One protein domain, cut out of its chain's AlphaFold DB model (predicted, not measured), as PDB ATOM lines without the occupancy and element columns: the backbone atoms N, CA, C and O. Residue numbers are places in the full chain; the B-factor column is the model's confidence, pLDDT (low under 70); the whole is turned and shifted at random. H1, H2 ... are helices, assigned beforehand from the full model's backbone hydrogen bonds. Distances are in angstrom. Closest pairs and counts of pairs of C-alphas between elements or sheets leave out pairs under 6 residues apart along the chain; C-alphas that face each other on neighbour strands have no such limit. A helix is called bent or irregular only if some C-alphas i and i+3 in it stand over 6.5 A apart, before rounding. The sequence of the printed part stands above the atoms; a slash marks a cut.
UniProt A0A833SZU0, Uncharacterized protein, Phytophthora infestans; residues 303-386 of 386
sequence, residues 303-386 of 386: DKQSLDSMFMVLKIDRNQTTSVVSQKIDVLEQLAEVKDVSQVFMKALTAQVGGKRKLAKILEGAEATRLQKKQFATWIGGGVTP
ATOM      1  N   ASP A 303     131.862 188.241 130.904       68.06
ATOM      2  CA  ASP A 303     131.368 189.159 131.917       68.06
ATOM      3  C   ASP A 303     129.957 188.755 132.369       68.06
ATOM      4  O   ASP A 303     129.120 188.274 131.605       68.06
ATOM      5  N   LYS A 304     129.688 188.923 133.670       67.94
ATOM      6  CA  LYS A 304     128.365 188.654 134.257       67.94
ATOM      7  C   LYS A 304     127.264 189.445 133.533       67.94
ATOM      8  O   LYS A 304     126.140 188.968 133.401       67.94
ATOM      9  N   GLN A 305     127.614 190.631 133.035       76.38
ATOM     10  CA  GLN A 305     126.720 191.512 132.300       76.38
ATOM     11  C   GLN A 305     126.202 190.869 131.004       76.38
ATOM     12  O   GLN A 305     125.064 191.137 130.628       76.38
ATOM     13  N   SER A 306     126.967 189.996 130.351       78.75
ATOM     14  CA  SER A 306     126.584 189.305 129.118       78.75
ATOM     15  C   SER A 306     125.540 188.222 129.372       78.75
ATOM     16  O   SER A 306     124.556 188.154 128.635       78.75
ATOM     17  N   LEU A 307     125.681 187.446 130.455       82.75
ATOM     18  CA  LEU A 307     124.648 186.505 130.909       82.75
ATOM     19  C   LEU A 307     123.352 187.235 131.277       82.75
ATOM     20  O   LEU A 307     122.277 186.874 130.792       82.75
ATOM     21  N   ASP A 308     123.456 188.292 132.084       81.81
ATOM     22  CA  ASP A 308     122.297 189.081 132.508       81.81
ATOM     23  C   ASP A 308     121.608 189.747 131.295       81.81
ATOM     24  O   ASP A 308     120.383 189.693 131.162       81.81
ATOM     25  N   SER A 309     122.385 190.291 130.350       80.94
ATOM     26  CA  SER A 309     121.878 190.888 129.101       80.94
ATOM     27  C   SER A 309     121.205 189.851 128.203       80.94
ATOM     28  O   SER A 309     120.132 190.112 127.656       80.94
ATOM     29  N   MET A 310     121.790 188.658 128.074       85.88
ATOM     30  CA  MET A 310     121.208 187.556 127.310       85.88
ATOM     31  C   MET A 310     119.850 187.150 127.890       85.88
ATOM     32  O   MET A 310     118.863 187.110 127.150       85.88
ATOM     33  N   PHE A 311     119.747 186.944 129.206       88.56
ATOM     34  CA  PHE A 311     118.468 186.591 129.824       88.56
ATOM     35  C   PHE A 311     117.447 187.738 129.760       88.56
ATOM     36  O   PHE A 311     116.248 187.493 129.574       88.56
ATOM     37  N   MET A 312     117.903 188.989 129.876       84.56
ATOM     38  CA  MET A 312     117.062 190.179 129.724       84.56
ATOM     39  C   MET A 312     116.474 190.309 128.325       84.56
ATOM     40  O   MET A 312     115.351 190.793 128.197       84.56
ATOM     41  N   VAL A 313     117.199 189.893 127.291       83.88
ATOM     42  CA  VAL A 313     116.694 189.883 125.917       83.88
ATOM     43  C   VAL A 313     115.789 188.677 125.677       83.88
ATOM     44  O   VAL A 313     114.711 188.836 125.107       83.88
ATOM     45  N   LEU A 314     116.189 187.487 126.137       86.50
ATOM     46  CA  LEU A 314     115.447 186.248 125.897       86.50
ATOM     47  C   LEU A 314     114.045 186.280 126.527       86.50
ATOM     48  O   LEU A 314     113.116 185.724 125.943       86.50
ATOM     49  N   LYS A 315     113.888 186.945 127.686       84.94
ATOM     50  CA  LYS A 315     112.624 187.140 128.432       84.94
ATOM     51  C   LYS A 315     111.701 185.927 128.367       84.94
ATOM     52  O   LYS A 315     110.769 185.876 127.557       84.94
ATOM     53  N   ILE A 316     111.970 184.949 129.221       82.31
ATOM     54  CA  ILE A 316     111.128 183.760 129.318       82.31
ATOM     55  C   ILE A 316     109.908 184.097 130.168       82.31
ATOM     56  O   ILE A 316     110.037 184.424 131.349       82.31
ATOM     57  N   ASP A 317     108.734 184.022 129.550       76.94
ATOM     58  CA  ASP A 317     107.442 184.205 130.202       76.94
ATOM     59  C   ASP A 317     106.547 183.008 129.870       76.94
ATOM     60  O   ASP A 317     106.409 182.625 128.711       76.94
ATOM     61  N   ARG A 318     105.909 182.441 130.895       72.06
ATOM     62  CA  ARG A 318     104.949 181.336 130.770       72.06
ATOM     63  C   ARG A 318     103.703 181.692 129.951       72.06
ATOM     64  O   ARG A 318     102.982 180.793 129.549       72.06
ATOM     65  N   ASN A 319     103.416 182.982 129.771       77.25
ATOM     66  CA  ASN A 319     102.262 183.447 128.999       77.25
ATOM     67  C   ASN A 319     102.538 183.475 127.480       77.25
ATOM     68  O   ASN A 319     101.647 183.807 126.701       77.25
ATOM     69  N   GLN A 320     103.773 183.182 127.053       80.25
ATOM     70  CA  GLN A 320     104.135 183.035 125.641       80.25
ATOM     71  C   GLN A 320     103.654 181.685 125.093       80.25
ATOM     72  O   GLN A 320     103.332 180.771 125.848       80.25
ATOM     73  N   THR A 321     103.607 181.548 123.765       80.12
ATOM     74  CA  THR A 321     103.228 180.278 123.133       80.12
ATOM     75  C   THR A 321     104.221 179.174 123.499       80.12
ATOM     76  O   THR A 321     105.425 179.423 123.602       80.12
ATOM     77  N   THR A 322     103.734 177.938 123.652       80.56
ATOM     78  CA  THR A 322     104.566 176.787 124.043       80.56
ATOM     79  C   THR A 322     105.786 176.625 123.138       80.56
ATOM     80  O   THR A 322     106.889 176.459 123.639       80.56
ATOM     81  N   SER A 323     105.618 176.779 121.818       80.69
ATOM     82  CA  SER A 323     106.723 176.703 120.849       80.69
ATOM     83  C   SER A 323     107.840 177.716 121.145       80.69
ATOM     84  O   SER A 323     109.009 177.342 121.219       80.69
ATOM     85  N   VAL A 324     107.486 178.984 121.396       81.75
ATOM     86  CA  VAL A 324     108.456 180.047 121.716       81.75
ATOM     87  C   VAL A 324     109.164 179.759 123.038       81.75
ATOM     88  O   VAL A 324     110.379 179.937 123.147       81.75
ATOM     89  N   VAL A 325     108.428 179.290 124.049       83.38
ATOM     90  CA  VAL A 325     109.018 178.912 125.338       83.38
ATOM     91  C   VAL A 325     109.999 177.750 125.156       83.38
ATOM     92  O   VAL A 325     111.122 177.849 125.647       83.38
ATOM     93  N   SER A 326     109.648 176.710 124.395       84.69
ATOM     94  CA  SER A 326     110.539 175.572 124.121       84.69
ATOM     95  C   SER A 326     111.834 175.998 123.422       84.69
ATOM     96  O   SER A 326     112.910 175.629 123.885       84.69
ATOM     97  N   GLN A 327     111.778 176.849 122.386       89.94
ATOM     98  CA  GLN A 327     113.002 177.328 121.716       89.94
ATOM     99  C   GLN A 327     113.937 178.074 122.681       89.94
ATOM    100  O   GLN A 327     115.158 177.909 122.618       89.94
ATOM    101  N   LYS A 328     113.380 178.874 123.600       90.88
ATOM    102  CA  LYS A 328     114.152 179.594 124.626       90.88
ATOM    103  C   LYS A 328     114.752 178.650 125.664       90.88
ATOM    104  O   LYS A 328     115.894 178.855 126.075       90.88
ATOM    105  N   ILE A 329     113.999 177.633 126.081       90.12
ATOM    106  CA  ILE A 329     114.485 176.591 126.990       90.12
ATOM    107  C   ILE A 329     115.649 175.828 126.358       90.12
ATOM    108  O   ILE A 329     116.653 175.639 127.037       90.12
ATOM    109  N   ASP A 330     115.595 175.502 125.066       91.00
ATOM    110  CA  ASP A 330     116.709 174.832 124.382       91.00
ATOM    111  C   ASP A 330     118.011 175.646 124.454       91.00
ATOM    112  O   ASP A 330     119.084 175.093 124.698       91.00
ATOM    113  N   VAL A 331     117.936 176.970 124.258       92.62
ATOM    114  CA  VAL A 331     119.107 177.858 124.386       92.62
ATOM    115  C   VAL A 331     119.646 177.830 125.811       92.62
ATOM    116  O   VAL A 331     120.857 177.740 126.019       92.62
ATOM    117  N   LEU A 332     118.754 177.906 126.799       92.06
ATOM    118  CA  LEU A 332     119.130 177.838 128.206       92.06
ATOM    119  C   LEU A 332     119.773 176.501 128.574       92.06
ATOM    120  O   LEU A 332     120.738 176.490 129.334       92.06
ATOM    121  N   GLU A 333     119.261 175.390 128.050       91.25
ATOM    122  CA  GLU A 333     119.822 174.060 128.269       91.25
ATOM    123  C   GLU A 333     121.229 173.949 127.688       91.25
ATOM    124  O   GLU A 333     122.147 173.559 128.411       91.25
ATOM    125  N   GLN A 334     121.428 174.389 126.441       91.12
ATOM    126  CA  GLN A 334     122.755 174.431 125.817       91.12
ATOM    127  C   GLN A 334     123.729 175.295 126.624       91.12
ATOM    128  O   GLN A 334     124.853 174.881 126.907       91.12
ATOM    129  N   LEU A 335     123.293 176.480 127.058       88.88
ATOM    130  CA  LEU A 335     124.120 177.381 127.857       88.88
ATOM    131  C   LEU A 335     124.469 176.778 129.230       88.88
ATOM    132  O   LEU A 335     125.595 176.924 129.704       88.88
ATOM    133  N   ALA A 336     123.539 176.050 129.852       87.75
ATOM    134  CA  ALA A 336     123.748 175.384 131.136       87.75
ATOM    135  C   ALA A 336     124.750 174.217 131.072       87.75
ATOM    136  O   ALA A 336     125.217 173.753 132.122       87.75
ATOM    137  N   GLU A 337     125.038 173.700 129.878       88.56
ATOM    138  CA  GLU A 337     126.036 172.654 129.625       88.56
ATOM    139  C   GLU A 337     127.445 173.230 129.395       88.56
ATOM    140  O   GLU A 337     128.434 172.508 129.534       88.56
ATOM    141  N   VAL A 338     127.576 174.538 129.138       86.81
ATOM    142  CA  VAL A 338     128.884 175.177 128.955       86.81
ATOM    143  C   VAL A 338     129.625 175.288 130.291       86.81
ATOM    144  O   VAL A 338     129.197 175.988 131.213       86.81
ATOM    145  N   LYS A 339     130.790 174.628 130.373       83.44
ATOM    146  CA  LYS A 339     131.631 174.530 131.580       83.44
ATOM    147  C   LYS A 339     131.860 175.883 132.262       83.44
ATOM    148  O   LYS A 339     131.617 175.988 133.464       83.44
ATOM    149  N   ASP A 340     132.245 176.896 131.488       78.00
ATOM    150  CA  ASP A 340     132.678 178.213 131.974       78.00
ATOM    151  C   ASP A 340     131.577 179.017 132.684       78.00
ATOM    152  O   ASP A 340     131.884 179.859 133.524       78.00
ATOM    153  N   VAL A 341     130.300 178.749 132.394       82.06
ATOM    154  CA  VAL A 341     129.164 179.483 132.989       82.06
ATOM    155  C   VAL A 341     128.230 178.602 133.820       82.06
ATOM    156  O   VAL A 341     127.441 179.118 134.615       82.06
ATOM    157  N   SER A 342     128.351 177.275 133.715       78.31
ATOM    158  CA  SER A 342     127.484 176.294 134.385       78.31
ATOM    159  C   SER A 342     127.309 176.521 135.896       78.31
ATOM    160  O   SER A 342     126.211 176.340 136.424       78.31
ATOM    161  N   GLN A 343     128.362 176.965 136.592       78.56
ATOM    162  CA  GLN A 343     128.366 177.161 138.049       78.56
ATOM    163  C   GLN A 343     127.503 178.343 138.514       78.56
ATOM    164  O   GLN A 343     126.931 178.311 139.605       78.56
ATOM    165  N   VAL A 344     127.416 179.397 137.700       83.81
ATOM    166  CA  VAL A 344     126.685 180.632 138.032       83.81
ATOM    167  C   VAL A 344     125.332 180.713 137.329       83.81
ATOM    168  O   VAL A 344     124.443 181.426 137.802       83.81
ATOM    169  N   PHE A 345     125.149 179.931 136.260       88.56
ATOM    170  CA  PHE A 345     123.980 179.937 135.383       88.56
ATOM    171  C   PHE A 345     122.648 179.875 136.145       88.56
ATOM    172  O   PHE A 345     121.825 180.782 136.026       88.56
ATOM    173  N   MET A 346     122.439 178.850 136.982       89.75
ATOM    174  CA  MET A 346     121.143 178.656 137.654       89.75
ATOM    175  C   MET A 346     120.819 179.775 138.646       89.75
ATOM    176  O   MET A 346     119.652 180.149 138.795       89.75
ATOM    177  N   LYS A 347     121.834 180.330 139.319       88.75
ATOM    178  CA  LYS A 347     121.661 181.457 140.248       88.75
ATOM    179  C   LYS A 347     121.278 182.730 139.487       88.75
ATOM    180  O   LYS A 347     120.322 183.392 139.886       88.75
ATOM    181  N   ALA A 348     121.966 183.025 138.382       89.12
ATOM    182  CA  ALA A 348     121.682 184.182 137.531       89.12
ATOM    183  C   ALA A 348     120.284 184.094 136.892       89.12
ATOM    184  O   ALA A 348     119.483 185.016 137.030       89.12
ATOM    185  N   LEU A 349     119.931 182.940 136.317       89.94
ATOM    186  CA  LEU A 349     118.601 182.702 135.750       89.94
ATOM    187  C   LEU A 349     117.486 182.849 136.803       89.94
ATOM    188  O   LEU A 349     116.451 183.463 136.542       89.94
ATOM    189  N   THR A 350     117.706 182.326 138.015       91.19
ATOM    190  CA  THR A 350     116.755 182.469 139.132       91.19
ATOM    191  C   THR A 350     116.547 183.934 139.513       91.19
ATOM    192  O   THR A 350     115.409 184.340 139.759       91.19
ATOM    193  N   ALA A 351     117.624 184.721 139.571       89.75
ATOM    194  CA  ALA A 351     117.546 186.146 139.871       89.75
ATOM    195  C   ALA A 351     116.771 186.896 138.778       89.75
ATOM    196  O   ALA A 351     115.835 187.628 139.096       89.75
ATOM    197  N   GLN A 352     117.083 186.632 137.506       89.06
ATOM    198  CA  GLN A 352     116.454 187.308 136.372       89.06
ATOM    199  C   GLN A 352     114.942 187.073 136.292       89.06
ATOM    200  O   GLN A 352     114.171 187.991 136.023       89.06
ATOM    201  N   VAL A 353     114.500 185.839 136.536       88.19
ATOM    202  CA  VAL A 353     113.071 185.482 136.508       88.19
ATOM    203  C   VAL A 353     112.320 186.025 137.742       88.19
ATOM    204  O   VAL A 353     111.087 186.014 137.800       88.19
ATOM    205  N   GLY A 354     113.040 186.552 138.737       88.31
ATOM    206  CA  GLY A 354     112.463 187.126 139.950       88.31
ATOM    207  C   GLY A 354     112.147 186.085 141.025       88.31
ATOM    208  O   GLY A 354     111.181 186.249 141.772       88.31
ATOM    209  N   GLY A 355     112.933 185.006 141.090       91.06
ATOM    210  CA  GLY A 355     112.964 184.076 142.218       91.06
ATOM    211  C   GLY A 355     112.659 182.612 141.887       91.06
ATOM    212  O   GLY A 355     112.086 182.266 140.853       91.06
ATOM    213  N   LYS A 356     113.011 181.737 142.842       92.12
ATOM    214  CA  LYS A 356     112.935 180.266 142.739       92.12
ATOM    215  C   LYS A 356     111.547 179.768 142.325       92.12
ATOM    216  O   LYS A 356     111.440 178.952 141.418       92.12
ATOM    217  N   ARG A 357     110.485 180.305 142.945       91.62
ATOM    218  CA  ARG A 357     109.087 179.903 142.692       91.62
ATOM    219  C   ARG A 357     108.634 180.210 141.265       91.62
ATOM    220  O   ARG A 357     107.937 179.400 140.667       91.62
ATOM    221  N   LYS A 358     108.999 181.380 140.731       90.44
ATOM    222  CA  LYS A 358     108.649 181.764 139.356       90.44
ATOM    223  C   LYS A 358     109.393 180.888 138.356       90.44
ATOM    224  O   LYS A 358     108.757 180.347 137.460       90.44
ATOM    225  N   LEU A 359     110.698 180.687 138.566       90.88
ATOM    226  CA  LEU A 359     111.495 179.813 137.711       90.88
ATOM    227  C   LEU A 359     110.962 178.374 137.718       90.88
ATOM    228  O   LEU A 359     110.761 177.820 136.648       90.88
ATOM    229  N   ALA A 360     110.658 177.796 138.885       92.31
ATOM    230  CA  ALA A 360     110.097 176.443 138.975       92.31
ATOM    231  C   ALA A 360     108.805 176.290 138.151       92.31
ATOM    232  O   ALA A 360     108.712 175.372 137.345       92.31
ATOM    233  N   LYS A 361     107.864 177.243 138.262       90.50
ATOM    234  CA  LYS A 361     106.618 177.241 137.472       90.50
ATOM    235  C   LYS A 361     106.853 177.347 135.963       90.50
ATOM    236  O   LYS A 361     106.108 176.750 135.196       90.50
ATOM    237  N   ILE A 362     107.845 178.132 135.532       88.06
ATOM    238  CA  ILE A 362     108.208 178.245 134.110       88.06
ATOM    239  C   ILE A 362     108.775 176.917 133.605       88.06
ATOM    240  O   ILE A 362     108.342 176.433 132.567       88.06
ATOM    241  N   LEU A 363     109.723 176.330 134.342       90.69
ATOM    242  CA  LEU A 363     110.367 175.079 133.941       90.69
ATOM    243  C   LEU A 363     109.387 173.898 133.950       90.69
ATOM    244  O   LEU A 363     109.476 173.039 133.084       90.69
ATOM    245  N   GLU A 364     108.454 173.870 134.904       90.06
ATOM    246  CA  GLU A 364     107.353 172.902 134.960       90.06
ATOM    247  C   GLU A 364     106.410 173.039 133.764       90.06
ATOM    248  O   GLU A 364     106.198 172.065 133.053       90.06
ATOM    249  N   GLY A 365     105.913 174.249 133.481       86.00
ATOM    250  CA  GLY A 365     105.007 174.476 132.351       86.00
ATOM    251  C   GLY A 365     105.640 174.240 130.974       86.00
ATOM    252  O   GLY A 365     104.919 174.007 130.012       86.00
ATOM    253  N   ALA A 366     106.969 174.302 130.879       86.31
ATOM    254  CA  ALA A 366     107.724 174.027 129.660       86.31
ATOM    255  C   ALA A 366     108.270 172.589 129.578       86.31
ATOM    256  O   ALA A 366     109.010 172.288 128.645       86.31
ATOM    257  N   GLU A 367     107.981 171.738 130.570       89.00
ATOM    258  CA  GLU A 367     108.510 170.368 130.677       89.00
ATOM    259  C   GLU A 367     110.055 170.289 130.588       89.00
ATOM    260  O   GLU A 367     110.643 169.315 130.116       89.00
ATOM    261  N   ALA A 368     110.745 171.322 131.087       90.50
ATOM    262  CA  ALA A 368     112.193 171.517 130.976       90.50
ATOM    263  C   ALA A 368     112.984 170.666 131.992       90.50
ATOM    264  O   ALA A 368     113.662 171.182 132.893       90.50
ATOM    265  N   THR A 369     112.881 169.340 131.882       91.44
ATOM    266  CA  THR A 369     113.376 168.389 132.896       91.44
ATOM    267  C   THR A 369     114.875 168.511 133.197       91.44
ATOM    268  O   THR A 369     115.290 168.315 134.346       91.44
ATOM    269  N   ARG A 370     115.715 168.871 132.214       91.81
ATOM    270  CA  ARG A 370     117.164 169.048 132.440       91.81
ATOM    271  C   ARG A 370     117.442 170.263 133.318       91.81
ATOM    272  O   ARG A 370     118.228 170.171 134.268       91.81
ATOM    273  N   LEU A 371     116.775 171.383 133.046       92.31
ATOM    274  CA  LEU A 371     116.896 172.592 133.862       92.31
ATOM    275  C   LEU A 371     116.288 172.408 135.254       92.31
ATOM    276  O   LEU A 371     116.866 172.902 136.221       92.31
ATOM    277  N   GLN A 372     115.194 171.653 135.391       93.88
ATOM    278  CA  GLN A 372     114.627 171.304 136.703       93.88
ATOM    279  C   GLN A 372     115.627 170.514 137.559       93.88
ATOM    280  O   GLN A 372     115.867 170.862 138.714       93.88
ATOM    281  N   LYS A 373     116.298 169.504 136.987       92.44
ATOM    282  CA  LYS A 373     117.352 168.755 137.698       92.44
ATOM    283  C   LYS A 373     118.488 169.669 138.161       92.44
ATOM    284  O   LYS A 373     118.912 169.590 139.315       92.44
ATOM    285  N   LYS A 374     118.955 170.580 137.297       91.69
ATOM    286  CA  LYS A 374     119.978 171.578 137.662       91.69
ATOM    287  C   LYS A 374     119.478 172.552 138.736       91.69
ATOM    288  O   LYS A 374     120.251 172.937 139.616       91.69
ATOM    289  N   GLN A 375     118.197 172.924 138.706       93.00
ATOM    290  CA  GLN A 375     117.563 173.751 139.733       93.00
ATOM    291  C   GLN A 375     117.587 173.060 141.098       93.00
ATOM    292  O   GLN A 375     118.057 173.666 142.060       93.00
ATOM    293  N   PHE A 376     117.170 171.795 141.175       92.06
ATOM    294  CA  PHE A 376     117.207 171.029 142.422       92.06
ATOM    295  C   PHE A 376     118.630 170.834 142.941       92.06
ATOM    296  O   PHE A 376     118.883 171.082 144.118       92.06
ATOM    297  N   ALA A 377     119.588 170.503 142.070       90.94
ATOM    298  CA  ALA A 377     120.997 170.415 142.458       90.94
ATOM    299  C   ALA A 377     121.520 171.744 143.040       90.94
ATOM    300  O   ALA A 377     122.229 171.753 144.047       90.94
ATOM    301  N   THR A 378     121.114 172.877 142.455       90.88
ATOM    302  CA  THR A 378     121.469 174.217 142.953       90.88
ATOM    303  C   THR A 378     120.838 174.512 144.316       90.88
ATOM    304  O   THR A 378     121.453 175.182 145.144       90.88
ATOM    305  N   TRP A 379     119.615 174.039 144.569       91.56
ATOM    306  CA  TRP A 379     118.933 174.192 145.857       91.56
ATOM    307  C   TRP A 379     119.574 173.342 146.954       91.56
ATOM    308  O   TRP A 379     119.865 173.880 148.020       91.56
ATOM    309  N   ILE A 380     119.871 172.073 146.664       90.38
ATOM    310  CA  ILE A 380     120.558 171.154 147.584       90.38
ATOM    311  C   ILE A 380     121.932 171.715 147.956       90.38
ATOM    312  O   ILE A 380     122.236 171.877 149.135       90.38
ATOM    313  N   GLY A 381     122.733 172.110 146.960       87.75
ATOM    314  CA  GLY A 381     124.041 172.727 147.202       87.75
ATOM    315  C   GLY A 381     123.972 174.079 147.925       87.75
ATOM    316  O   GLY A 381     124.973 174.538 148.466       87.75
ATOM    317  N   GLY A 382     122.801 174.723 147.940       86.94
ATOM    318  CA  GLY A 382     122.534 175.960 148.672       86.94
ATOM    319  C   GLY A 382     121.858 175.766 150.033       86.94
ATOM    320  O   GLY A 382     121.452 176.768 150.618       86.94
ATOM    321  N   GLY A 383     121.688 174.526 150.508       90.12
ATOM    322  CA  GLY A 383     121.086 174.224 151.813       90.12
ATOM    323  C   GLY A 383     119.578 174.477 151.904       90.12
ATOM    324  O   GLY A 383     119.057 174.706 152.990       90.12
ATOM    325  N   VAL A 384     118.865 174.486 150.775       88.44
ATOM    326  CA  VAL A 384     117.400 174.614 150.764       88.44
ATOM    327  C   VAL A 384     116.783 173.285 151.198       88.44
ATOM    328  O   VAL A 384     117.045 172.260 150.571       88.44
ATOM    329  N   THR A 385     115.957 173.308 152.241       85.69
ATOM    330  CA  THR A 385     115.215 172.132 152.717       85.69
ATOM    331  C   THR A 385     113.887 171.970 151.962       85.69
ATOM    332  O   THR A 385     113.363 172.976 151.468       85.69
ATOM    333  N   PRO A 386     113.354 170.736 151.850       79.94
ATOM    334  CA  PRO A 386     111.963 170.493 151.449       79.94
ATOM    335  C   PRO A 386     110.986 171.278 152.329       79.94
ATOM    336  O   PRO A 386     109.955 171.725 151.778       79.94
TER     337      PRO A 386
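Overview. This is residues 303 to 386 of the 386 residues of an uncharacterized protein of Phytophthora infestans (UniProt A0A833SZU0). Five helices make a compact cluster in which most of the touching helices cross: H3 lies between H1 on one side and H5 on the other, and H4 and H5 fold back on each other as a helical hairpin. H2, the longest helix, runs along another side of the cluster, with H1 running opposite ways to it, close but not clearly touching, and near its end H2 meets H3 with residues 335 to 336 and H5 with residues 333 to 336. The printed part has 84 residues with five named helices, H1 to H5 in order along the chain, and no named strand; the class is all helix. It is compact, with a radius of gyration of the C-alphas of 12.1 A, and spans 34 by 32 by 21 A.

Arrangement. H1, residues 304 to 314, touches H3, residues 339 to 352, with the C-alphas of Phe 311 and Gln 352 closest at 6.9 A; they run the same way at a steep tilt of 59 degrees. H2, residues 322 to 337, is close to H1 but not clearly touching: its closest C-alpha is that of Lys 328, 6.9 A from that of Leu 314. H1 and H2 run opposite ways at a shallow tilt of 17 degrees. H2 and H3 touch only at the corner by their link, residues 335 to 336 of H2 with residues 341 to 346 of H3; the closest C-alphas, of Ala 336 and Ser 342, are 5.0 A apart. H3 is the hub, touching the four other helices. H3 and H4, residues 356 to 365, only just touch, with 3 pairs of C-alphas within 8 A, and only at the corner; the closest are those of Thr 350 and Lys 356, 5.7 A apart. H3 also touches H5, residues 369 to 381, about perpendicular at 88 degrees, with the C-alphas of Met 346 and Gln 375 closest at 6.4 A. H4 and H5 form a helical hairpin: they run opposite ways at a shallow tilt of 22 degrees, and the C-alphas of Leu 363 and Gln 372 are closest at 6.3 A. H2 and H5 only just touch, with 3 pairs of C-alphas within 8 A, the closest those of Glu 333 and Leu 371 at 6.5 A. H2 and H4 are near each other, with 8 pairs of C-alphas within 10 A. H1 is apart from H4 and from H5. In H1, H2, H4 and H5 every O i to N i+4 pair is within hydrogen-bond range; in H3, 6 of 10 are.

Along the chain. H1 begins with C-alpha 304 at (128.365, 188.654, 134.257) and measures 15.6 A from first to last C-alpha. H2, residues 322 to 337, measures 22.6 A and begins with C-alpha 322 at (104.566, 176.787, 124.043). H3, residues 339 to 352, measures 20.4 A and is irregular: C-alphas 340 and 343 are 7.5 A apart, and its line is a rough one. H4, residues 356 to 365, measures 14.3 A. H5, residues 369 to 381, measures 18.4 A and ends with C-alpha 381 at (124.041, 172.727, 147.202).

Size, cuts and confidence. The two C-alphas farthest apart, those of Thr 321 and Gly 383, are 34.3 A from each other. The printed part has no cut and ends at Pro 386, the chain's last residue. The links from H2 to H3, H3 to H4 and H4 to H5 are tight, and that from H1 to H2, with 7 residues, is short. The mean pLDDT of the printed part is 86.5, and residues 303 to 304 are under 70.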